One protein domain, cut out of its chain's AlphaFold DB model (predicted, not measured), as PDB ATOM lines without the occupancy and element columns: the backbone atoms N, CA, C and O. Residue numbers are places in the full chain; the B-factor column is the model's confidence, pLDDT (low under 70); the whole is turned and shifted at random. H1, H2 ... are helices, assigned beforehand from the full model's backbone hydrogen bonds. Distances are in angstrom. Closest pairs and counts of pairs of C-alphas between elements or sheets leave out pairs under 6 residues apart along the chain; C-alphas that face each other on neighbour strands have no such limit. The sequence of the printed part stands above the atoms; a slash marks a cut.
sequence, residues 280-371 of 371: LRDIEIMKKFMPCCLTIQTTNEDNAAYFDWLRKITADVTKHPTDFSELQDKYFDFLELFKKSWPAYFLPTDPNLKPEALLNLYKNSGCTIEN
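Overview. This is residues 280 to 371 of the 371 residues of an uncharacterized protein of Chitinophaga sp. MD30 (UniProt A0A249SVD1). Four short helices, none touching another, are joined by long winding loops: the longest, H2, has H3 running back beside it and H1 crosswise near its last turns, with H4 beyond H1. The 92 printed residues hold four named helices, H1 to H4 in that order, and no named strand; the class is all helix, though under half of the residues, 41 of the 92, are in named elements. The whole is compact, radius of gyration of the C-alphas 13.2 A, spanning 35 by 30 by 21 A.

Along the chain. H2, residues 300 to 313, is 20.1 A long, starting at C-alpha 300 (44.097, 15.073, -16.023). H3 is residues 331 to 341, 15.1 A; H1 is 280 to 286, 10.3 A; H4 is 356 to 364, 11.9 A, ending at C-alpha 364 (34.019, 48.022, -16.201).

Arrangement. H2 and H3 are close but not clearly touching, C-alphas of Tyr 306 and Phe 334 closest at 7.1 A, at a shallow tilt of 33 degrees, only just short of steep, opposite ways. H1 is close to H2 but not clearly touching, closest C-alphas Ile 283 and Leu 310 at 6.7 A, about perpendicular at 86 degrees. H4 and H1 are close but not clearly touching, closest C-alphas Leu 358 and Leu 280 at 6.7 A. H3 and H4 are apart. In H1, H2, H3 and H4 every O i to N i+4 pair is within hydrogen-bond range.

Size, cuts and confidence. The C-alphas farthest apart, of Pro 348 and Asn 371, are 37.9 A apart. The printed part has no cut; its three links are long. Residues 288 to 292 and 369 to 371 have pLDDT under 70.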
ATOM      1  N   LEU A 280      42.624  35.226 -14.614       95.00
ATOM      2  CA  LEU A 280      42.561  36.200 -15.711       95.00
ATOM      3  C   LEU A 280      43.205  35.628 -16.978       95.00
ATOM      4  O   LEU A 280      42.559  35.550 -18.020       95.00
ATOM      5  N   ARG A 281      44.466  35.189 -16.882       91.00
ATOM      6  CA  ARG A 281      45.199  34.612 -18.017       91.00
ATOM      7  C   ARG A 281      44.441  33.438 -18.632       91.00
ATOM      8  O   ARG A 281      44.302  33.377 -19.853       91.00
ATOM      9  N   ASP A 282      43.971  32.515 -17.804       92.12
ATOM     10  CA  ASP A 282      43.333  31.292 -18.273       92.12
ATOM     11  C   ASP A 282      42.003  31.593 -18.980       92.12
ATOM     12  O   ASP A 282      41.780  31.072 -20.072       92.12
ATOM     13  N   ILE A 283      41.177  32.514 -18.462       91.38
ATOM     14  CA  ILE A 283      39.961  32.993 -19.150       91.38
ATOM     15  C   ILE A 283      40.302  33.634 -20.505       91.38
ATOM     16  O   ILE A 283      39.627  33.370 -21.501       91.38
ATOM     17  N   GLU A 284      41.363  34.441 -20.587       86.06
ATOM     18  CA  GLU A 284      41.759  35.079 -21.848       86.06
ATOM     19  C   GLU A 284      42.313  34.078 -22.877       86.06
ATOM     20  O   GLU A 284      42.093  34.236 -24.082       86.06
ATOM     21  N   ILE A 285      43.002  33.019 -22.441       81.00
ATOM     22  CA  ILE A 285      43.519  31.972 -23.336       81.00
ATOM     23  C   ILE A 285      42.391  31.101 -23.899       81.00
ATOM     24  O   ILE A 285      42.501  30.649 -25.045       81.00
ATOM     25  N   MET A 286      41.279  30.932 -23.176       78.94
ATOM     26  CA  MET A 286      40.105  30.202 -23.677       78.94
ATOM     27  C   MET A 286      39.600  30.750 -25.025       78.94
ATOM     28  O   MET A 286      39.166  29.969 -25.874       78.94
ATOM     29  N   LYS A 287      39.764  32.058 -25.289       71.38
ATOM     30  CA  LYS A 287      39.439  32.716 -26.576       71.38
ATOM     31  C   LYS A 287      40.202  32.137 -27.764       71.38
ATOM     32  O   LYS A 287      39.726  32.146 -28.895       71.38
ATOM     33  N   LYS A 288      41.407  31.621 -27.528       66.25
ATOM     34  CA  LYS A 288      42.302  31.135 -28.584       66.25
ATOM     35  C   LYS A 288      42.059  29.662 -28.946       66.25
ATOM     36  O   LYS A 288      42.789  29.136 -29.783       66.25
ATOM     37  N   PHE A 289      41.048  29.003 -28.357       59.78
ATOM     38  CA  PHE A 289      40.733  27.572 -28.547       59.78
ATOM     39  C   PHE A 289      41.937  26.632 -28.323       59.78
ATOM     40  O   PHE A 289      42.018  25.554 -28.910       59.78
ATOM     41  N   MET A 290      42.876  27.027 -27.459       57.38
ATOM     42  CA  MET A 290      44.057  26.237 -27.105       57.38
ATOM     43  C   MET A 290      44.098  25.997 -25.592       57.38
ATOM     44  O   MET A 290      44.736  26.763 -24.873       57.38
ATOM     45  N   PRO A 291      43.443  24.937 -25.085       56.88
ATOM     46  CA  PRO A 291      43.479  24.586 -23.670       56.88
ATOM     47  C   PRO A 291      44.772  23.840 -23.319       56.88
ATOM     48  O   PRO A 291      44.746  22.711 -22.841       56.88
ATOM     49  N   CYS A 292      45.927  24.441 -23.594       62.44
ATOM     50  CA  CYS A 292      47.195  23.950 -23.069       62.44
ATOM     51  C   CYS A 292      47.695  24.901 -21.982       62.44
ATOM     52  O   CYS A 292      47.529  26.116 -22.083       62.44
ATOM     53  N   CYS A 293      48.353  24.344 -20.964       73.94
ATOM     54  CA  CYS A 293      49.047  25.124 -19.937       73.94
ATOM     55  C   CYS A 293      48.122  26.001 -19.062       73.94
ATOM     56  O   CYS A 293      48.501  27.122 -18.711       73.94
ATOM     57  N   LEU A 294      46.935  25.486 -18.712       86.06
ATOM     58  CA  LEU A 294      46.085  26.052 -17.652       86.06
ATOM     59  C   LEU A 294      46.797  25.979 -16.295       86.06
ATOM     60  O   LEU A 294      47.699  25.158 -16.106       86.06
ATOM     61  N   THR A 295      46.387  26.815 -15.344       89.69
ATOM     62  CA  THR A 295      47.034  26.923 -14.033       89.69
ATOM     63  C   THR A 295      46.848  25.681 -13.157       89.69
ATOM     64  O   THR A 295      47.713  25.371 -12.339       89.69
ATOM     65  N   ILE A 296      45.758  24.930 -13.340       90.50
ATOM     66  CA  ILE A 296      45.504  23.676 -12.617       90.50
ATOM     67  C   ILE A 296      46.145  22.509 -13.369       90.50
ATOM     68  O   ILE A 296      45.741  22.206 -14.492       90.50
ATOM     69  N   GLN A 297      47.137  21.853 -12.759       83.69
ATOM     70  CA  GLN A 297      47.938  20.789 -13.392       83.69
ATOM     71  C   GLN A 297      48.179  19.573 -12.475       83.69
ATOM     72  O   GLN A 297      49.154  18.850 -12.652       83.69
ATOM     73  N   THR A 298      47.318  19.338 -11.481       80.06
ATOM     74  CA  THR A 298      47.454  18.216 -10.531       80.06
ATOM     75  C   THR A 298      47.241  16.850 -11.186       80.06
ATOM     76  O   THR A 298      48.108  15.982 -11.102       80.06
ATOM     77  N   THR A 299      46.096  16.650 -11.836       87.94
ATOM     78  CA  THR A 299      45.747  15.436 -12.590       87.94
ATOM     79  C   THR A 299      45.031  15.813 -13.885       87.94
ATOM     80  O   THR A 299      44.608  16.959 -14.064       87.94
ATOM     81  N   ASN A 300      44.871  14.852 -14.799       86.12
ATOM     82  CA  ASN A 300      44.097  15.073 -16.023       86.12
ATOM     83  C   ASN A 300      42.621  15.354 -15.705       86.12
ATOM     84  O   ASN A 300      41.999  16.186 -16.361       86.12
ATOM     85  N   GLU A 301      42.074  14.690 -14.687       91.06
ATOM     86  CA  GLU A 301      40.696  14.867 -14.232       91.06
ATOM     87  C   GLU A 301      40.475  16.261 -13.635       91.06
ATOM     88  O   GLU A 301      39.498  16.924 -13.975       91.06
ATOM     89  N   ASP A 302      41.404  16.737 -12.800       92.19
ATOM     90  CA  ASP A 302      41.344  18.073 -12.201       92.19
ATOM     91  C   ASP A 302      41.482  19.170 -13.265       92.19
ATOM     92  O   ASP A 302      40.761  20.169 -13.237       92.19
ATOM     93  N   ASN A 303      42.381  18.975 -14.236       88.88
ATOM     94  CA  ASN A 303      42.552  19.894 -15.358       88.88
ATOM     95  C   ASN A 303      41.291  19.959 -16.238       88.88
ATOM     96  O   ASN A 303      40.847  21.055 -16.585       88.88
ATOM     97  N   ALA A 304      40.678  18.810 -16.543       90.38
ATOM     98  CA  ALA A 304      39.428  18.743 -17.298       90.38
ATOM     99  C   ALA A 304      38.268  19.410 -16.542       90.38
ATOM    100  O   ALA A 304      37.549  20.226 -17.116       90.38
ATOM    101  N   ALA A 305      38.132  19.143 -15.239       94.50
ATOM    102  CA  ALA A 305      37.119  19.778 -14.399       94.50
ATOM    103  C   ALA A 305      37.299  21.304 -14.331       94.50
ATOM    104  O   ALA A 305      36.316  22.047 -14.364       94.50
ATOM    105  N   TYR A 306      38.546  21.781 -14.264       95.31
ATOM    106  CA  TYR A 306      38.856  23.209 -14.299       95.31
ATOM    107  C   TYR A 306      38.484  23.841 -15.639       95.31
ATOM    108  O   TYR A 306      37.829  24.881 -15.668       95.31
ATOM    109  N   PHE A 307      38.833  23.194 -16.751       92.31
ATOM    110  CA  PHE A 307      38.460  23.646 -18.088       92.31
ATOM    111  C   PHE A 307      36.936  23.733 -18.269       92.31
ATOM    112  O   PHE A 307      36.428  24.749 -18.750       92.31
ATOM    113  N   ASP A 308      36.191  22.717 -17.831       92.94
ATOM    114  CA  ASP A 308      34.725  22.719 -17.883       92.94
ATOM    115  C   ASP A 308      34.123  23.835 -17.020       92.94
ATOM    116  O   ASP A 308      33.155  24.491 -17.420       92.94
ATOM    117  N   TRP A 309      34.719  24.114 -15.859       96.31
ATOM    118  CA  TRP A 309      34.314  25.244 -15.028       96.31
ATOM    119  C   TRP A 309      34.590  26.592 -15.704       96.31
ATOM    120  O   TRP A 309      33.694  27.435 -15.736       96.31
ATOM    121  N   LEU A 310      35.760  26.786 -16.326       94.50
ATOM    122  CA  LEU A 310      36.057  27.994 -17.105       94.50
ATOM    123  C   LEU A 310      35.034  28.206 -18.229       94.50
ATOM    124  O   LEU A 310      34.533  29.317 -18.415       94.50
ATOM    125  N   ARG A 311      34.665  27.142 -18.954       91.88
ATOM    126  CA  ARG A 311      33.607  27.198 -19.976       91.88
ATOM    127  C   ARG A 311      32.263  27.598 -19.380       91.88
ATOM    128  O   ARG A 311      31.588  28.461 -19.931       91.88
ATOM    129  N   LYS A 312      31.890  27.031 -18.233       95.19
ATOM    130  CA  LYS A 312      30.639  27.367 -17.545       95.19
ATOM    131  C   LYS A 312      30.583  28.844 -17.144       95.19
ATOM    132  O   LYS A 312      29.611  29.517 -17.484       95.19
ATOM    133  N   ILE A 313      31.607  29.365 -16.462       95.25
ATOM    134  CA  ILE A 313      31.598  30.755 -15.963       95.25
ATOM    135  C   ILE A 313      31.701  31.787 -17.095       95.25
ATOM    136  O   ILE A 313      31.254  32.920 -16.938       95.25
ATOM    137  N   THR A 314      32.240  31.389 -18.252       92.44
ATOM    138  CA  THR A 314      32.332  32.240 -19.451       92.44
ATOM    139  C   THR A 314      31.202  32.024 -20.461       92.44
ATOM    140  O   THR A 314      31.215  32.635 -21.533       92.44
ATOM    141  N   ALA A 315      30.230  31.159 -20.144       91.38
ATOM    142  CA  ALA A 315      29.184  30.696 -21.059       91.38
ATOM    143  C   ALA A 315      29.745  30.287 -22.436       91.38
ATOM    144  O   ALA A 315      29.375  30.853 -23.463       91.38
ATOM    145  N   ASP A 316      30.672  29.329 -22.440       88.31
ATOM    146  CA  ASP A 316      31.397  28.866 -23.628       88.31
ATOM    147  C   ASP A 316      32.130  29.992 -24.360       88.31
ATOM    148  O   ASP A 316      32.102  30.084 -25.586       88.31
ATOM    149  N   VAL A 317      32.844  30.825 -23.595       85.94
ATOM    150  CA  VAL A 317      33.679  31.894 -24.152       85.94
ATOM    151  C   VAL A 317      32.819  32.899 -24.935       85.94
ATOM    152  O   VAL A 317      33.166  33.325 -26.031       85.94
ATOM    153  N   THR A 318      31.678  33.292 -24.364       87.81
ATOM    154  CA  THR A 318      30.811  34.353 -24.913       87.81
ATOM    155  C   THR A 318      30.718  35.571 -23.999       87.81
ATOM    156  O   THR A 318      30.415  36.670 -24.462       87.81
ATOM    157  N   LYS A 319      31.052  35.429 -22.710       91.06
ATOM    158  CA  LYS A 319      31.049  36.535 -21.744       91.06
ATOM    159  C   LYS A 319      32.135  36.395 -20.686       91.06
ATOM    160  O   LYS A 319      32.507  35.286 -20.311       91.06
ATOM    161  N   HIS A 320      32.593  37.520 -20.149       93.44
ATOM    162  CA  HIS A 320      33.399  37.507 -18.934       93.44
ATOM    163  C   HIS A 320      32.478  37.374 -17.711       93.44
ATOM    164  O   HIS A 320      31.401  37.981 -17.712       93.44
ATOM    165  N   PRO A 321      32.869  36.626 -16.666       94.81
ATOM    166  CA  PRO A 321      32.139  36.655 -15.409       94.81
ATOM    167  C   PRO A 321      32.336  38.013 -14.723       94.81
ATOM    168  O   PRO A 321      33.439  38.555 -14.695       94.81
ATOM    169  N   THR A 322      31.267  38.574 -14.168       95.69
ATOM    170  CA  THR A 322      31.272  39.925 -13.570       95.69
ATOM    171  C   THR A 322      30.778  39.952 -12.126       95.69
ATOM    172  O   THR A 322      30.912  40.980 -11.461       95.69
ATOM    173  N   ASP A 323      30.253  38.832 -11.623       96.00
ATOM    174  CA  ASP A 323      29.813  38.668 -10.240       96.00
ATOM    175  C   ASP A 323      30.397  37.398  -9.602       96.00
ATOM    176  O   ASP A 323      30.552  36.360 -10.247       96.00
ATOM    177  N   PHE A 324      30.710  37.458  -8.306       97.25
ATOM    178  CA  PHE A 324      31.294  36.318  -7.603       97.25
ATOM    179  C   PHE A 324      30.341  35.118  -7.536       97.25
ATOM    180  O   PHE A 324      30.809  33.982  -7.516       97.25
ATOM    181  N   SER A 325      29.024  35.335  -7.554       97.00
ATOM    182  CA  SER A 325      28.033  34.254  -7.601       97.00
ATOM    183  C   SER A 325      28.182  33.349  -8.829       97.00
ATOM    184  O   SER A 325      27.776  32.190  -8.772       97.00
ATOM    185  N   GLU A 326      28.822  33.826  -9.902       95.81
ATOM    186  CA  GLU A 326      29.134  33.025 -11.089       95.81
ATOM    187  C   GLU A 326      30.316  32.068 -10.856       95.81
ATOM    188  O   GLU A 326      30.391  31.028 -11.500       95.81
ATOM    189  N   LEU A 327      31.223  32.403  -9.929       96.50
ATOM    190  CA  LEU A 327      32.447  31.651  -9.615       96.50
ATOM    191  C   LEU A 327      32.323  30.808  -8.336       96.50
ATOM    192  O   LEU A 327      33.075  29.850  -8.148       96.50
ATOM    193  N   GLN A 328      31.435  31.203  -7.421       92.81
ATOM    194  CA  GLN A 328      31.446  30.776  -6.017       92.81
ATOM    195  C   GLN A 328      31.348  29.260  -5.807       92.81
ATOM    196  O   GLN A 328      31.775  28.770  -4.766       92.81
ATOM    197  N   ASP A 329      30.779  28.523  -6.764       93.38
ATOM    198  CA  ASP A 329      30.533  27.085  -6.648       93.38
ATOM    199  C   ASP A 329      31.819  26.253  -6.632       93.38
ATOM    200  O   ASP A 329      31.830  25.161  -6.062       93.38
ATOM    201  N   LYS A 330      32.885  26.756  -7.264       96.94
ATOM    202  CA  LYS A 330      34.157  26.041  -7.402       96.94
ATOM    203  C   LYS A 330      35.404  26.892  -7.224       96.94
ATOM    204  O   LYS A 330      36.497  26.334  -7.201       96.94
ATOM    205  N   TYR A 331      35.276  28.208  -7.059       97.88
ATOM    206  CA  TYR A 331      36.436  29.095  -6.944       97.88
ATOM    207  C   TYR A 331      37.439  28.634  -5.877       97.88
ATOM    208  O   TYR A 331      38.621  28.464  -6.170       97.88
ATOM    209  N   PHE A 332      36.967  28.390  -4.651       97.62
ATOM    210  CA  PHE A 332      37.842  27.968  -3.558       97.62
ATOM    211  C   PHE A 332      38.327  26.519  -3.711       97.62
ATOM    212  O   PHE A 332      39.458  26.231  -3.332       97.62
ATOM    213  N   ASP A 333      37.543  25.636  -4.339       97.25
ATOM    214  CA  ASP A 333      37.987  24.274  -4.668       97.25
ATOM    215  C   ASP A 333      39.198  24.322  -5.620       97.25
ATOM    216  O   ASP A 333      40.229  23.691  -5.367       97.25
ATOM    217  N   PHE A 334      39.113  25.119  -6.692       97.94
ATOM    218  CA  PHE A 334      40.210  25.271  -7.649       97.94
ATOM    219  C   PHE A 334      41.387  26.065  -7.091       97.94
ATOM    220  O   PHE A 334      42.523  25.752  -7.436       97.94
ATOM    221  N   LEU A 335      41.161  27.010  -6.179       97.50
ATOM    222  CA  LEU A 335      42.246  27.661  -5.445       97.50
ATOM    223  C   LEU A 335      43.070  26.641  -4.634       97.50
ATOM    224  O   LEU A 335      44.300  26.702  -4.618       97.50
ATOM    225  N   GLU A 336      42.425  25.661  -4.000       96.19
ATOM    226  CA  GLU A 336      43.142  24.596  -3.289       96.19
ATOM    227  C   GLU A 336      43.900  23.656  -4.241       96.19
ATOM    228  O   GLU A 336      45.006  23.214  -3.920       96.19
ATOM    229  N   LEU A 337      43.368  23.380  -5.437       96.25
ATOM    230  CA  LEU A 337      44.095  22.631  -6.473       96.25
ATOM    231  C   LEU A 337      45.256  23.433  -7.079       96.25
ATOM    232  O   LEU A 337      46.311  22.870  -7.375       96.25
ATOM    233  N   PHE A 338      45.108  24.750  -7.209       95.88
ATOM    234  CA  PHE A 338      46.169  25.652  -7.649       95.88
ATOM    235  C   PHE A 338      47.359  25.595  -6.689       95.88
ATOM    236  O   PHE A 338      48.487  25.364  -7.121       95.88
ATOM    237  N   LYS A 339      47.103  25.678  -5.379       94.06
ATOM    238  CA  LYS A 339      48.139  25.552  -4.340       94.06
ATOM    239  C   LYS A 339      48.897  24.223  -4.424       94.06
ATOM    240  O   LYS A 339      50.100  24.186  -4.181       94.06
ATOM    241  N   LYS A 340      48.212  23.131  -4.781       93.44
ATOM    242  CA  LYS A 340      48.847  21.817  -5.003       93.44
ATOM    243  C   LYS A 340      49.671  21.776  -6.291       93.44
ATOM    244  O   LYS A 340      50.731  21.160  -6.301       93.44
ATOM    245  N   SER A 341      49.188  22.424  -7.352       89.94
ATOM    246  CA  SER A 341      49.888  22.521  -8.643       89.94
ATOM    247  C   SER A 341      51.176  23.344  -8.522       89.94
ATOM    248  O   SER A 341      52.163  23.054  -9.193       89.94
ATOM    249  N   TRP A 342      51.184  24.340  -7.632       88.44
ATOM    250  CA  TRP A 342      52.278  25.295  -7.481       88.44
ATOM    251  C   TRP A 342      52.690  25.468  -6.014       88.44
ATOM    252  O   TRP A 342      52.251  26.412  -5.351       88.44
ATOM    253  N   PRO A 343      53.592  24.615  -5.495       85.50
ATOM    254  CA  PRO A 343      53.998  24.652  -4.088       85.50
ATOM    255  C   PRO A 343      54.598  25.989  -3.624       85.50
ATOM    256  O   PRO A 343      54.531  26.312  -2.441       85.50
ATOM    257  N   ALA A 344      55.150  26.791  -4.544       84.81
ATOM    258  CA  ALA A 344      55.639  28.141  -4.249       84.81
ATOM    259  C   ALA A 344      54.532  29.087  -3.743       84.81
ATOM    260  O   ALA A 344      54.821  30.026  -3.006       84.81
ATOM    261  N   TYR A 345      53.274  28.804  -4.089       86.25
ATOM    262  CA  TYR A 345      52.094  29.553  -3.664       86.25
ATOM    263  C   TYR A 345      51.288  28.806  -2.597       86.25
ATOM    264  O   TYR A 345      50.105  29.073  -2.419       86.25
ATOM    265  N   PHE A 346      51.888  27.852  -1.878       90.19
ATOM    266  CA  PHE A 346      51.207  27.110  -0.815       90.19
ATOM    267  C   PHE A 346      51.068  27.954   0.468       90.19
ATOM    268  O   PHE A 346      51.653  27.656   1.507       90.19
ATOM    269  N   LEU A 347      50.297  29.042   0.392       91.44
ATOM    270  CA  LEU A 347      50.014  29.951   1.504       91.44
ATOM    271  C   LEU A 347      48.576  29.757   2.022       91.44
ATOM    272  O   LEU A 347      47.717  29.249   1.286       91.44
ATOM    273  N   PRO A 348      48.276  30.151   3.278       94.50
ATOM    274  CA  PRO A 348      46.922  30.084   3.813       94.50
ATOM    275  C   PRO A 348      45.920  30.875   2.963       94.50
ATOM    276  O   PRO A 348      46.168  32.019   2.577       94.50
ATOM    277  N   THR A 349      44.771  30.260   2.700       96.12
ATOM    278  CA  THR A 349      43.668  30.873   1.956       96.12
ATOM    279  C   THR A 349      42.923  31.852   2.859       96.12
ATOM    280  O   THR A 349      42.573  31.502   3.986       96.12
ATOM    281  N   ASP A 350      42.651  33.059   2.364       96.06
ATOM    282  CA  ASP A 350      41.701  33.973   3.004       96.06
ATOM    283  C   ASP A 350      40.302  33.732   2.404       96.06
ATOM    284  O   ASP A 350      40.089  34.058   1.232       96.06
ATOM    285  N   PRO A 351      39.334  33.169   3.149       94.31
ATOM    286  CA  PRO A 351      37.996  32.901   2.619       94.31
ATOM    287  C   PRO A 351      37.198  34.178   2.317       94.31
ATOM    288  O   PRO A 351      36.197  34.121   1.604       94.31
ATOM    289  N   ASN A 352      37.622  35.332   2.838       95.12
ATOM    290  CA  ASN A 352      36.964  36.613   2.594       95.12
ATOM    291  C   ASN A 352      37.569  37.367   1.403       95.12
ATOM    292  O   ASN A 352      36.967  38.329   0.925       95.12
ATOM    293  N   LEU A 353      38.727  36.933   0.895       96.12
ATOM    294  CA  LEU A 353      39.384  37.549  -0.253       96.12
ATOM    295  C   LEU A 353      38.916  36.913  -1.564       96.12
ATOM    296  O   LEU A 353      39.510  35.962  -2.081       96.12
ATOM    297  N   LYS A 354      37.821  37.458  -2.086       97.12
ATOM    298  CA  LYS A 354      37.238  37.120  -3.392       97.12
ATOM    299  C   LYS A 354      38.045  37.762  -4.537       97.12
ATOM    300  O   LYS A 354      38.744  38.739  -4.274       97.12
ATOM    301  N   PRO A 355      37.936  37.269  -5.789       97.88
ATOM    302  CA  PRO A 355      38.638  37.812  -6.959       97.88
ATOM    303  C   PRO A 355      37.992  39.116  -7.462       97.88
ATOM    304  O   PRO A 355      37.495  39.215  -8.584       97.88
ATOM    305  N   GLU A 356      37.891  40.114  -6.589       97.94
ATOM    306  CA  GLU A 356      37.141  41.333  -6.872       97.94
ATOM    307  C   GLU A 356      37.848  42.238  -7.885       97.94
ATOM    308  O   GLU A 356      37.163  42.918  -8.647       97.94
ATOM    309  N   ALA A 357      39.183  42.227  -7.950       98.31
ATOM    310  CA  ALA A 357      39.917  43.024  -8.932       98.31
ATOM    311  C   ALA A 357      39.602  42.541 -10.357       98.31
ATOM    312  O   ALA A 357      39.299  43.357 -11.234       98.31
ATOM    313  N   LEU A 358      39.600  41.221 -10.564       98.25
ATOM    314  CA  LEU A 358      39.229  40.556 -11.811       98.25
ATOM    315  C   LEU A 358      37.778  40.851 -12.202       98.25
ATOM    316  O   LEU A 358      37.511  41.303 -13.314       98.25
ATOM    317  N   LEU A 359      36.837  40.631 -11.281       97.88
ATOM    318  CA  LEU A 359      35.410  40.837 -11.547       97.88
ATOM    319  C   LEU A 359      35.105  42.310 -11.847       97.88
ATOM    320  O   LEU A 359      34.372  42.617 -12.789       97.88
ATOM    321  N   ASN A 360      35.712  43.236 -11.098       97.62
ATOM    322  CA  ASN A 360      35.582  44.668 -11.345       97.62
ATOM    323  C   ASN A 360      36.176  45.074 -12.698       97.62
ATOM    324  O   ASN A 360      35.595  45.903 -13.403       97.62
ATOM    325  N   LEU A 361      37.318  44.493 -13.071       97.38
ATOM    326  CA  LEU A 361      37.927  44.717 -14.375       97.38
ATOM    327  C   LEU A 361      36.976  44.278 -15.489       97.38
ATOM    328  O   LEU A 361      36.660  45.079 -16.366       97.38
ATOM    329  N   TYR A 362      36.460  43.053 -15.431       95.81
ATOM    330  CA  TYR A 362      35.529  42.552 -16.439       95.81
ATOM    331  C   TYR A 362      34.263  43.395 -16.538       95.81
ATOM    332  O   TYR A 362      33.882  43.791 -17.640       95.81
ATOM    333  N   LYS A 363      33.683  43.777 -15.397       95.69
ATOM    334  CA  LYS A 363      32.479  44.608 -15.330       95.69
ATOM    335  C   LYS A 363      32.648  45.988 -15.973       95.69
ATOM    336  O   LYS A 363      31.722  46.471 -16.616       95.69
ATOM    337  N   ASN A 364      33.808  46.624 -15.801       94.62
ATOM    338  CA  ASN A 364      34.019  48.022 -16.201       94.62
ATOM    339  C   ASN A 364      34.910  48.199 -17.439       94.62
ATOM    340  O   ASN A 364      35.119  49.323 -17.887       94.62
ATOM    341  N   SER A 365      35.455  47.116 -17.995       92.56
ATOM    342  CA  SER A 365      36.357  47.182 -19.152       92.56
ATOM    343  C   SER A 365      35.663  47.579 -20.458       92.56
ATOM    344  O   SER A 365      36.319  48.097 -21.359       92.56
ATOM    345  N   GLY A 366      34.361  47.299 -20.586       87.81
ATOM    346  CA  GLY A 366      33.647  47.371 -21.865       87.81
ATOM    347  C   GLY A 366      34.095  46.310 -22.881       87.81
ATOM    348  O   GLY A 366      33.680  46.363 -24.035       87.81
ATOM    349  N   CYS A 367      34.935  45.353 -22.475       87.88
ATOM    350  CA  CYS A 367      35.437  44.298 -23.341       87.88
ATOM    351  C   CYS A 367      34.465  43.119 -23.378       87.88
ATOM    352  O   CYS A 367      34.132  42.530 -22.345       87.88
ATOM    353  N   THR A 368      34.061  42.723 -24.578       75.94
ATOM    354  CA  THR A 368      33.342  41.471 -24.814       75.94
ATOM    355  C   THR A 368      34.331  40.327 -25.049       75.94
ATOM    356  O   THR A 368      35.524  40.546 -25.277       75.94
ATOM    357  N   ILE A 369      33.849  39.088 -24.929       69.62
ATOM    358  CA  ILE A 369      34.629  37.901 -25.314       69.62
ATOM    359  C   ILE A 369      34.494  37.603 -26.820       69.62
ATOM    360  O   ILE A 369      35.289  36.841 -27.361       69.62
ATOM    361  N   GLU A 370      33.535  38.225 -27.508       54.94
ATOM    362  CA  GLU A 370      33.212  37.922 -28.905       54.94
ATOM    363  C   GLU A 370      34.398  38.123 -29.873       54.94
ATOM    364  O   GLU A 370      35.163  39.081 -29.753       54.94
ATOM    365  N   ASN A 371      34.522  37.156 -30.793       43.91
ATOM    366  CA  ASN A 371      35.645  36.914 -31.713       43.91
ATOM    367  C   ASN A 371      35.973  38.050 -32.684       43.91
ATOM    368  O   ASN A 371      35.031  38.583 -33.315       43.91
TER     369      ASN A 371